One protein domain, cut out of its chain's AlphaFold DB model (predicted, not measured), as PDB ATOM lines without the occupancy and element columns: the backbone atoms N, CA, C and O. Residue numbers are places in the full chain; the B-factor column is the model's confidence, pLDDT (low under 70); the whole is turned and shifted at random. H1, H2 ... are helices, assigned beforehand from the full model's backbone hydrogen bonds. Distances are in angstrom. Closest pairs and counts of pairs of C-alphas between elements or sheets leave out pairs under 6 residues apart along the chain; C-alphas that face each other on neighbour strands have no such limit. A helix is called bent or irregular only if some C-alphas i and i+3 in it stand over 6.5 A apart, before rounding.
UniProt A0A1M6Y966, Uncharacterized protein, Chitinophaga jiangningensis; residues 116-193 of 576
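AT A GLANCE: This is residues 116 to 193 of the 576 residues of an uncharacterized protein of Chitinophaga jiangningensis (UniProt A0A1M6Y966). After the short first helix H1, the shorter helix H2 crosses the long helix H3 near its middle, and H1 lies near H3. A loop, residues 146 to 163, joins H2 to H3, with residues 146 to 153 sticking out. The printed part has 78 residues, with H1, H2 and H3 in that order and no named strand, all helix; it is loose, with a radius of gyration of the C-alphas of 15.0 A, spanning 48 by 25 by 17 A.

HOW THE PARTS SIT: Start at H1, residues 121 to 124, close but not clearly touching H3, residues 164 to 188: their closest C-alphas, Phe 122 and Tyr 183, are 6.7 A apart. H2, residues 131 to 145, is apart from H1. H2 touches H3, closest at the C-alphas of Tyr 137 and Ala 174, 5.0 A, opposite ways at a steep tilt of 46 degrees. O i to N i+4 pairs are within hydrogen-bond range throughout H2 and in 20 of 21 in H3; H1 is too short for one.

IN THESE COORDINATES: Find C-alpha 121 at (25.704, 84.454, 39.364); H1 runs 6.2 A to C-alpha 124, neither bent nor irregular, but only just. H2 runs 20.8 A; H3 runs 35.1 A to C-alpha 188 at (31.977, 91.449, 52.836).

THE WHOLE: The farthest C-alphas, Glu 159 and Tyr 191, are 50.6 A apart. The printed part has no cut; the link H2 to H3 is long. Residues 159 to 161 have pLDDT under 70.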
ATOM      1  N   ALA A 116      15.847  79.883  37.014       84.25
ATOM      2  CA  ALA A 116      16.356  81.251  36.946       84.25
ATOM      3  C   ALA A 116      17.494  81.506  37.949       84.25
ATOM      4  O   ALA A 116      18.472  82.166  37.604       84.25
ATOM      5  N   PHE A 117      17.398  80.955  39.165       88.12
ATOM      6  CA  PHE A 117      18.450  81.065  40.174       88.12
ATOM      7  C   PHE A 117      19.681  80.258  39.771       88.12
ATOM      8  O   PHE A 117      20.788  80.794  39.786       88.12
ATOM      9  N   ASN A 118      19.483  79.010  39.344       87.69
ATOM     10  CA  ASN A 118      20.561  78.098  38.959       87.69
ATOM     11  C   ASN A 118      21.409  78.632  37.793       87.69
ATOM     12  O   ASN A 118      22.604  78.365  37.735       87.69
ATOM     13  N   ASN A 119      20.812  79.425  36.898       88.31
ATOM     14  CA  ASN A 119      21.517  80.085  35.792       88.31
ATOM     15  C   ASN A 119      22.101  81.465  36.158       88.31
ATOM     16  O   ASN A 119      22.685  82.133  35.304       88.31
ATOM     17  N   SER A 120      21.915  81.932  37.392       89.75
ATOM     18  CA  SER A 120      22.388  83.239  37.850       89.75
ATOM     19  C   SER A 120      23.781  83.166  38.482       89.75
ATOM     20  O   SER A 120      24.258  82.106  38.880       89.75
ATOM     21  N   VAL A 121      24.415  84.330  38.658       88.31
ATOM     22  CA  VAL A 121      25.704  84.454  39.364       88.31
ATOM     23  C   VAL A 121      25.602  84.001  40.830       88.31
ATOM     24  O   VAL A 121      26.596  83.553  41.397       88.31
ATOM     25  N   PHE A 122      24.415  84.074  41.443       89.81
ATOM     26  CA  PHE A 122      24.204  83.759  42.859       89.81
ATOM     27  C   PHE A 122      24.371  82.272  43.182       89.81
ATOM     28  O   PHE A 122      24.864  81.946  44.260       89.81
ATOM     29  N   ALA A 123      24.041  81.382  42.240       89.06
ATOM     30  CA  ALA A 123      24.081  79.933  42.451       89.06
ATOM     31  C   ALA A 123      25.480  79.393  42.782       89.06
ATOM     32  O   ALA A 123      25.603  78.320  43.366       89.06
ATOM     33  N   ARG A 124      26.541  80.143  42.451       85.62
ATOM     34  CA  ARG A 124      27.918  79.804  42.836       85.62
ATOM     35  C   ARG A 124      28.194  80.013  44.335       85.62
ATOM     36  O   ARG A 124      29.139  79.431  44.852       85.62
ATOM     37  N   TYR A 125      27.416  80.857  45.014       86.06
ATOM     38  CA  TYR A 125      27.721  81.344  46.365       86.06
ATOM     39  C   TYR A 125      26.832  80.727  47.445       86.06
ATOM     40  O   TYR A 125      27.298  80.506  48.557       86.06
ATOM     41  N   PHE A 126      25.553  80.496  47.149       88.69
ATOM     42  CA  PHE A 126      24.578  79.948  48.095       88.69
ATOM     43  C   PHE A 126      23.408  79.305  47.341       88.69
ATOM     44  O   PHE A 126      23.263  79.481  46.130       88.69
ATOM     45  N   GLY A 127      22.571  78.546  48.048       86.88
ATOM     46  CA  GLY A 127      21.358  77.949  47.482       86.88
ATOM     47  C   GLY A 127      20.168  78.915  47.464       86.88
ATOM     48  O   GLY A 127      20.048  79.782  48.324       86.88
ATOM     49  N   ALA A 128      19.226  78.724  46.533       85.44
ATOM     50  CA  ALA A 128      18.009  79.546  46.426       85.44
ATOM     51  C   ALA A 128      17.167  79.575  47.719       85.44
ATOM     52  O   ALA A 128      16.457  80.547  47.986       85.44
ATOM     53  N   TYR A 129      17.267  78.494  48.496       85.06
ATOM     54  CA  TYR A 129      16.558  78.237  49.746       85.06
ATOM     55  C   TYR A 129      17.521  78.099  50.936       85.06
ATOM     56  O   TYR A 129      17.244  77.373  51.887       85.06
ATOM     57  N   ASP A 130      18.678  78.760  50.875       86.25
ATOM     58  CA  ASP A 130      19.582  78.854  52.020       86.25
ATOM     59  C   ASP A 130      18.855  79.513  53.220       86.25
ATOM     60  O   ASP A 130      18.165  80.524  53.029       86.25
ATOM     61  N   PRO A 131      18.974  78.984  54.455       84.25
ATOM     62  CA  PRO A 131      18.339  79.565  55.637       84.25
ATOM     63  C   PRO A 131      18.603  81.066  55.832       84.25
ATOM     64  O   PRO A 131      17.710  81.774  56.307       84.25
ATOM     65  N   GLU A 132      19.780  81.580  55.450       86.12
ATOM     66  CA  GLU A 132      20.101  83.014  55.541       86.12
ATOM     67  C   GLU A 132      19.263  83.854  54.570       86.12
ATOM     68  O   GLU A 132      18.724  84.902  54.946       86.12
ATOM     69  N   VAL A 133      19.134  83.379  53.328       89.44
ATOM     70  CA  VAL A 133      18.315  83.992  52.272       89.44
ATOM     71  C   VAL A 133      16.866  84.038  52.722       89.44
ATOM     72  O   VAL A 133      16.222  85.089  52.623       89.44
ATOM     73  N   ILE A 134      16.379  82.904  53.229       87.50
ATOM     74  CA  ILE A 134      14.995  82.740  53.647       87.50
ATOM     75  C   ILE A 134      14.673  83.682  54.803       87.50
ATOM     76  O   ILE A 134      13.818  84.560  54.678       87.50
ATOM     77  N   SER A 135      15.441  83.581  55.888       84.44
ATOM     78  CA  SER A 135      15.275  84.407  57.090       84.44
ATOM     79  C   SER A 135      15.285  85.906  56.775       84.44
ATOM     80  O   SER A 135      14.541  86.681  57.382       84.44
ATOM     81  N   TRP A 136      16.111  86.333  55.813       90.75
ATOM     82  CA  TRP A 136      16.180  87.733  55.416       90.75
ATOM     83  C   TRP A 136      14.923  88.200  54.682       90.75
ATOM     84  O   TRP A 136      14.365  89.239  55.052       90.75
ATOM     85  N   TYR A 137      14.460  87.466  53.660       89.75
ATOM     86  CA  TYR A 137      13.342  87.950  52.844       89.75
ATOM     87  C   TYR A 137      12.046  88.011  53.642       89.75
ATOM     88  O   TYR A 137      11.291  88.967  53.480       89.75
ATOM     89  N   ILE A 138      11.813  87.073  54.562       85.75
ATOM     90  CA  ILE A 138      10.607  87.088  55.403       85.75
ATOM     91  C   ILE A 138      10.625  88.277  56.341       85.75
ATOM     92  O   ILE A 138       9.601  88.916  56.543       85.75
ATOM     93  N   ASN A 139      11.782  88.598  56.928       87.19
ATOM     94  CA  ASN A 139      11.879  89.742  57.824       87.19
ATOM     95  C   ASN A 139      11.463  91.031  57.104       87.19
ATOM     96  O   ASN A 139      10.788  91.886  57.679       87.19
ATOM     97  N   VAL A 140      11.851  91.158  55.835       89.44
ATOM     98  CA  VAL A 140      11.433  92.264  54.974       89.44
ATOM     99  C   VAL A 140       9.955  92.146  54.613       89.44
ATOM    100  O   VAL A 140       9.233  93.131  54.735       89.44
ATOM    101  N   LEU A 141       9.481  90.959  54.248       88.50
ATOM    102  CA  LEU A 141       8.091  90.702  53.891       88.50
ATOM    103  C   LEU A 141       7.124  91.032  55.042       88.50
ATOM    104  O   LEU A 141       6.157  91.759  54.835       88.50
ATOM    105  N   GLN A 142       7.426  90.609  56.271       85.44
ATOM    106  CA  GLN A 142       6.666  90.945  57.482       85.44
ATOM    107  C   GLN A 142       6.592  92.462  57.700       85.44
ATOM    108  O   GLN A 142       5.548  92.994  58.079       85.44
ATOM    109  N   LYS A 143       7.685  93.185  57.428       86.75
ATOM    110  CA  LYS A 143       7.718  94.654  57.511       86.75
ATOM    111  C   LYS A 143       6.900  95.313  56.403       86.75
ATOM    112  O   LYS A 143       6.221  96.300  56.674       86.75
ATOM    113  N   LEU A 144       6.951  94.785  55.182       85.50
ATOM    114  CA  LEU A 144       6.148  95.266  54.055       85.50
ATOM    115  C   LEU A 144       4.653  95.041  54.308       85.50
ATOM    116  O   LEU A 144       3.842  95.930  54.046       85.50
ATOM    117  N   TYR A 145       4.300  93.892  54.885       83.56
ATOM    118  CA  TYR A 145       2.933  93.570  55.276       83.56
ATOM    119  C   TYR A 145       2.436  94.438  56.443       83.56
ATOM    120  O   TYR A 145       1.264  94.823  56.478       83.56
ATOM    121  N   ALA A 146       3.304  94.830  57.381       80.69
ATOM    122  CA  ALA A 146       2.934  95.732  58.469       80.69
ATOM    123  C   ALA A 146       2.360  97.074  57.954       80.69
ATOM    124  O   ALA A 146       2.690  97.582  56.877       80.69
ATOM    125  N   LYS A 147       1.435  97.675  58.713       70.19
ATOM    126  CA  LYS A 147       0.854  98.979  58.351       70.19
ATOM    127  C   LYS A 147       1.918 100.077  58.459       70.19
ATOM    128  O   LYS A 147       2.536 100.221  59.508       70.19
ATOM    129  N   GLY A 148       2.086 100.873  57.399       73.19
ATOM    130  CA  GLY A 148       2.893 102.102  57.421       73.19
ATOM    131  C   GLY A 148       4.036 102.189  56.405       73.19
ATOM    132  O   GLY A 148       4.427 103.304  56.077       73.19
ATOM    133  N   ILE A 149       4.550 101.069  55.879       80.19
ATOM    134  CA  ILE A 149       5.586 101.102  54.825       80.19
ATOM    135  C   ILE A 149       4.938 101.214  53.449       80.19
ATOM    136  O   ILE A 149       5.230 102.121  52.673       80.19
ATOM    137  N   ILE A 150       4.037 100.278  53.162       81.06
ATOM    138  CA  ILE A 150       3.282 100.267  51.921       81.06
ATOM    139  C   ILE A 150       2.108 101.252  52.037       81.06
ATOM    140  O   ILE A 150       1.370 101.182  53.028       81.06
ATOM    141  N   PRO A 151       1.910 102.155  51.054       77.94
ATOM    142  CA  PRO A 151       0.800 103.098  51.065       77.94
ATOM    143  C   PRO A 151      -0.567 102.416  51.189       77.94
ATOM    144  O   PRO A 151      -0.847 101.434  50.508       77.94
ATOM    145  N   ASN A 152      -1.449 102.998  52.005       73.81
ATOM    146  CA  ASN A 152      -2.776 102.444  52.308       73.81
ATOM    147  C   ASN A 152      -3.751 102.410  51.116       73.81
ATOM    148  O   ASN A 152      -4.843 101.881  51.268       73.81
ATOM    149  N   TYR A 153      -3.404 103.010  49.973       76.75
ATOM    150  CA  TYR A 153      -4.240 102.959  48.767       76.75
ATOM    151  C   TYR A 153      -4.045 101.670  47.955       76.75
ATOM    152  O   TYR A 153      -4.761 101.470  46.980       76.75
ATOM    153  N   MET A 154      -3.049 100.838  48.290       74.69
ATOM    154  CA  MET A 154      -2.938  99.499  47.717       74.69
ATOM    155  C   MET A 154      -3.763  98.538  48.561       74.69
ATOM    156  O   MET A 154      -3.456  98.323  49.738       74.69
ATOM    157  N   ASP A 155      -4.799  97.982  47.942       71.88
ATOM    158  CA  ASP A 155      -5.651  96.976  48.560       71.88
ATOM    159  C   ASP A 155      -4.830  95.718  48.848       71.88
ATOM    160  O   ASP A 155      -4.078  95.225  48.005       71.88
ATOM    161  N   ARG A 156      -4.928  95.249  50.091       74.31
ATOM    162  CA  ARG A 156      -4.215  94.061  50.578       74.31
ATOM    163  C   ARG A 156      -5.073  92.812  50.437       74.31
ATOM    164  O   ARG A 156      -4.550  91.761  50.102       74.31
ATOM    165  N   GLU A 157      -6.375  92.985  50.651       74.69
ATOM    166  CA  GLU A 157      -7.386  91.939  50.598       74.69
ATOM    167  C   GLU A 157      -8.157  92.010  49.280       74.69
ATOM    168  O   GLU A 157      -8.639  93.070  48.879       74.69
ATOM    169  N   ASN A 158      -8.304  90.862  48.630       72.31
ATOM    170  CA  ASN A 158      -9.170  90.652  47.480       72.31
ATOM    171  C   ASN A 158     -10.300  89.678  47.865       72.31
ATOM    172  O   ASN A 158     -10.069  88.722  48.604       72.31
ATOM    173  N   GLU A 159     -11.511  89.871  47.336       64.75
ATOM    174  CA  GLU A 159     -12.672  89.001  47.598       64.75
ATOM    175  C   GLU A 159     -12.444  87.541  47.158       64.75
ATOM    176  O   GLU A 159     -13.069  86.635  47.704       64.75
ATOM    177  N   ALA A 160     -11.557  87.307  46.181       66.88
ATOM    178  CA  ALA A 160     -11.279  85.975  45.635       66.88
ATOM    179  C   ALA A 160     -10.188  85.192  46.391       66.88
ATOM    180  O   ALA A 160     -10.367  84.002  46.630       66.88
ATOM    181  N   ASN A 161      -9.084  85.852  46.769       64.38
ATOM    182  CA  ASN A 161      -7.859  85.203  47.272       64.38
ATOM    183  C   ASN A 161      -7.361  85.797  48.608       64.38
ATOM    184  O   ASN A 161      -6.229  85.553  49.024       64.38
ATOM    185  N   GLY A 162      -8.164  86.635  49.275       76.75
ATOM    186  CA  GLY A 162      -7.762  87.298  50.516       76.75
ATOM    187  C   GLY A 162      -6.464  88.092  50.338       76.75
ATOM    188  O   GLY A 162      -6.382  88.939  49.452       76.75
ATOM    189  N   ASN A 163      -5.459  87.801  51.168       78.44
ATOM    190  CA  ASN A 163      -4.149  88.465  51.164       78.44
ATOM    191  C   ASN A 163      -3.074  87.738  50.330       78.44
ATOM    192  O   ASN A 163      -1.938  88.212  50.260       78.44
ATOM    193  N   GLU A 164      -3.394  86.599  49.709       79.81
ATOM    194  CA  GLU A 164      -2.399  85.718  49.078       79.81
ATOM    195  C   GLU A 164      -1.654  86.399  47.924       79.81
ATOM    196  O   GLU A 164      -0.426  86.360  47.881       79.81
ATOM    197  N   ASP A 165      -2.371  87.090  47.032       80.75
ATOM    198  CA  ASP A 165      -1.771  87.764  45.870       80.75
ATOM    199  C   ASP A 165      -0.791  88.871  46.300       80.75
ATOM    200  O   ASP A 165       0.286  89.039  45.717       80.75
ATOM    201  N   PHE A 166      -1.148  89.618  47.350       84.25
ATOM    202  CA  PHE A 166      -0.302  90.670  47.909       84.25
ATOM    203  C   PHE A 166       0.976  90.080  48.511       84.25
ATOM    204  O   PHE A 166       2.073  90.586  48.259       84.25
ATOM    205  N   ILE A 167       0.839  89.000  49.284       84.19
ATOM    206  CA  ILE A 167       1.963  88.309  49.916       84.19
ATOM    207  C   ILE A 167       2.881  87.720  48.844       84.19
ATOM    208  O   ILE A 167       4.069  88.022  48.864       84.19
ATOM    209  N   ALA A 168       2.345  86.992  47.864       84.12
ATOM    210  CA  ALA A 168       3.124  86.356  46.803       84.12
ATOM    211  C   ALA A 168       3.910  87.369  45.950       84.12
ATOM    212  O   ALA A 168       5.072  87.132  45.592       84.12
ATOM    213  N   PHE A 169       3.311  88.527  45.642       87.62
ATOM    214  CA  PHE A 169       3.989  89.591  44.901       87.62
ATOM    215  C   PHE A 169       5.185  90.151  45.681       87.62
ATOM    216  O   PHE A 169       6.305  90.202  45.162       87.62
ATOM    217  N   TRP A 170       4.972  90.557  46.935       88.06
ATOM    218  CA  TRP A 170       6.041  91.132  47.753       88.06
ATOM    219  C   TRP A 170       7.062  90.097  48.208       88.06
ATOM    220  O   TRP A 170       8.235  90.443  48.347       88.06
ATOM    221  N   GLU A 171       6.656  88.843  48.381       87.38
ATOM    222  CA  GLU A 171       7.548  87.717  48.644       87.38
ATOM    223  C   GLU A 171       8.519  87.539  47.481       87.38
ATOM    224  O   GLU A 171       9.727  87.539  47.700       87.38
ATOM    225  N   SER A 172       8.018  87.510  46.244       87.88
ATOM    226  CA  SER A 172       8.857  87.377  45.045       87.88
ATOM    227  C   SER A 172       9.905  88.495  44.950       87.88
ATOM    228  O   SER A 172      11.077  88.244  44.658       87.88
ATOM    229  N   VAL A 173       9.507  89.741  45.239       89.69
ATOM    230  CA  VAL A 173      10.421  90.895  45.248       89.69
ATOM    231  C   VAL A 173      11.429  90.791  46.395       89.69
ATOM    232  O   VAL A 173      12.628  90.972  46.176       89.69
ATOM    233  N   ALA A 174      10.972  90.489  47.612       91.00
ATOM    234  CA  ALA A 174      11.833  90.375  48.785       91.00
ATOM    235  C   ALA A 174      12.847  89.234  48.635       91.00
ATOM    236  O   ALA A 174      14.006  89.401  49.017       91.00
ATOM    237  N   HIS A 175      12.440  88.106  48.050       88.81
ATOM    238  CA  HIS A 175      13.294  86.944  47.805       88.81
ATOM    239  C   HIS A 175      14.379  87.254  46.774       88.81
ATOM    240  O   HIS A 175      15.547  86.947  46.988       88.81
ATOM    241  N   PHE A 176      14.048  87.967  45.695       89.56
ATOM    242  CA  PHE A 176      15.068  88.397  44.740       89.56
ATOM    243  C   PHE A 176      16.067  89.396  45.350       89.56
ATOM    244  O   PHE A 176      17.277  89.283  45.139       89.56
ATOM    245  N   VAL A 177      15.588  90.363  46.138       92.19
ATOM    246  CA  VAL A 177      16.469  91.323  46.828       92.19
ATOM    247  C   VAL A 177      17.332  90.620  47.879       92.19
ATOM    248  O   VAL A 177      18.489  91.002  48.071       92.19
ATOM    249  N   SER A 178      16.827  89.566  48.526       92.50
ATOM    250  CA  SER A 178      17.611  88.807  49.500       92.50
ATOM    251  C   SER A 178      18.819  88.138  48.858       92.50
ATOM    252  O   SER A 178      19.902  88.197  49.438       92.50
ATOM    253  N   TYR A 179      18.702  87.635  47.625       92.44
ATOM    254  CA  TYR A 179      19.856  87.142  46.871       92.44
ATOM    255  C   TYR A 179      20.943  88.211  46.718       92.44
ATOM    256  O   TYR A 179      22.110  87.939  46.987       92.44
ATOM    257  N   MET A 180      20.577  89.447  46.363       92.00
ATOM    258  CA  MET A 180      21.548  90.542  46.238       92.00
ATOM    259  C   MET A 180      22.229  90.873  47.569       92.00
ATOM    260  O   MET A 180      23.436  91.117  47.609       92.00
ATOM    261  N   VAL A 181      21.470  90.881  48.664       93.00
ATOM    262  CA  VAL A 181      21.996  91.234  49.987       93.00
ATOM    263  C   VAL A 181      22.888  90.134  50.548       93.00
ATOM    264  O   VAL A 181      23.971  90.437  51.049       93.00
ATOM    265  N   ILE A 182      22.477  88.869  50.453       91.75
ATOM    266  CA  ILE A 182      23.307  87.740  50.888       91.75
ATOM    267  C   ILE A 182      24.571  87.659  50.034       91.75
ATOM    268  O   ILE A 182      25.658  87.521  50.584       91.75
ATOM    269  N   TYR A 183      24.467  87.871  48.722       91.50
ATOM    270  CA  TYR A 183      25.633  87.986  47.849       91.50
ATOM    271  C   TYR A 183      26.606  89.072  48.327       91.50
ATOM    272  O   TYR A 183      27.784  88.788  48.539       91.50
ATOM    273  N   ALA A 184      26.122  90.288  48.596       91.12
ATOM    274  CA  ALA A 184      26.958  91.368  49.123       91.12
ATOM    275  C   ALA A 184      27.606  91.011  50.476       91.12
ATOM    276  O   ALA A 184      28.769  91.345  50.705       91.12
ATOM    277  N   ARG A 185      26.895  90.289  51.353       91.06
ATOM    278  CA  ARG A 185      27.439  89.804  52.633       91.06
ATOM    279  C   ARG A 185      28.533  88.759  52.448       91.06
ATOM    280  O   ARG A 185      29.547  88.855  53.128       91.06
ATOM    281  N   LYS A 186      28.383  87.816  51.512       89.38
ATOM    282  CA  LYS A 186      29.446  86.843  51.199       89.38
ATOM    283  C   LYS A 186      30.709  87.537  50.676       89.38
ATOM    284  O   LYS A 186      31.807  87.121  51.012       89.38
ATOM    285  N   PHE A 187      30.577  88.640  49.935       88.25
ATOM    286  CA  PHE A 187      31.727  89.473  49.552       88.25
ATOM    287  C   PHE A 187      32.329  90.261  50.719       88.25
ATOM    288  O   PHE A 187      33.547  90.401  50.801       88.25
ATOM    289  N   GLN A 188      31.500  90.779  51.625       89.81
ATOM    290  CA  GLN A 188      31.977  91.449  52.836       89.81
ATOM    291  C   GLN A 188      32.779  90.488  53.727       89.81
ATOM    292  O   GLN A 188      33.821  90.865  54.261       89.81
ATOM    293  N   HIS A 189      32.310  89.247  53.841       89.69
ATOM    294  CA  HIS A 189      32.923  88.171  54.613       89.69
ATOM    295  C   HIS A 189      33.608  87.151  53.696       89.69
ATOM    296  O   HIS A 189      33.444  85.942  53.839       89.69
ATOM    297  N   PHE A 190      34.394  87.644  52.732       88.12
ATOM    298  CA  PHE A 190      35.062  86.797  51.737       88.12
ATOM    299  C   PHE A 190      35.987  85.740  52.365       88.12
ATOM    300  O   PHE A 190      36.200  84.686  51.778       88.12
ATOM    301  N   TYR A 191      36.502  86.009  53.568       87.00
ATOM    302  CA  TYR A 191      37.353  85.108  54.346       87.00
ATOM    303  C   TYR A 191      36.608  83.895  54.930       87.00
ATOM    304  O   TYR A 191      37.250  83.011  55.478       87.00
ATOM    305  N   GLU A 192      35.277  83.838  54.840       86.62
ATOM    306  CA  GLU A 192      34.474  82.669  55.243       86.62
ATOM    307  C   GLU A 192      34.235  81.709  54.071       86.62
ATOM    308  O   GLU A 192      33.678  80.629  54.250       86.62
ATOM    309  N   THR A 193      34.607  82.117  52.855       85.81
ATOM    310  CA  THR A 193      34.345  81.372  51.625       85.81
ATOM    311  C   THR A 193      35.656  80.963  50.966       85.81
ATOM    312  O   THR A 193      36.400  81.815  50.479       85.81
TER     313      THR A 193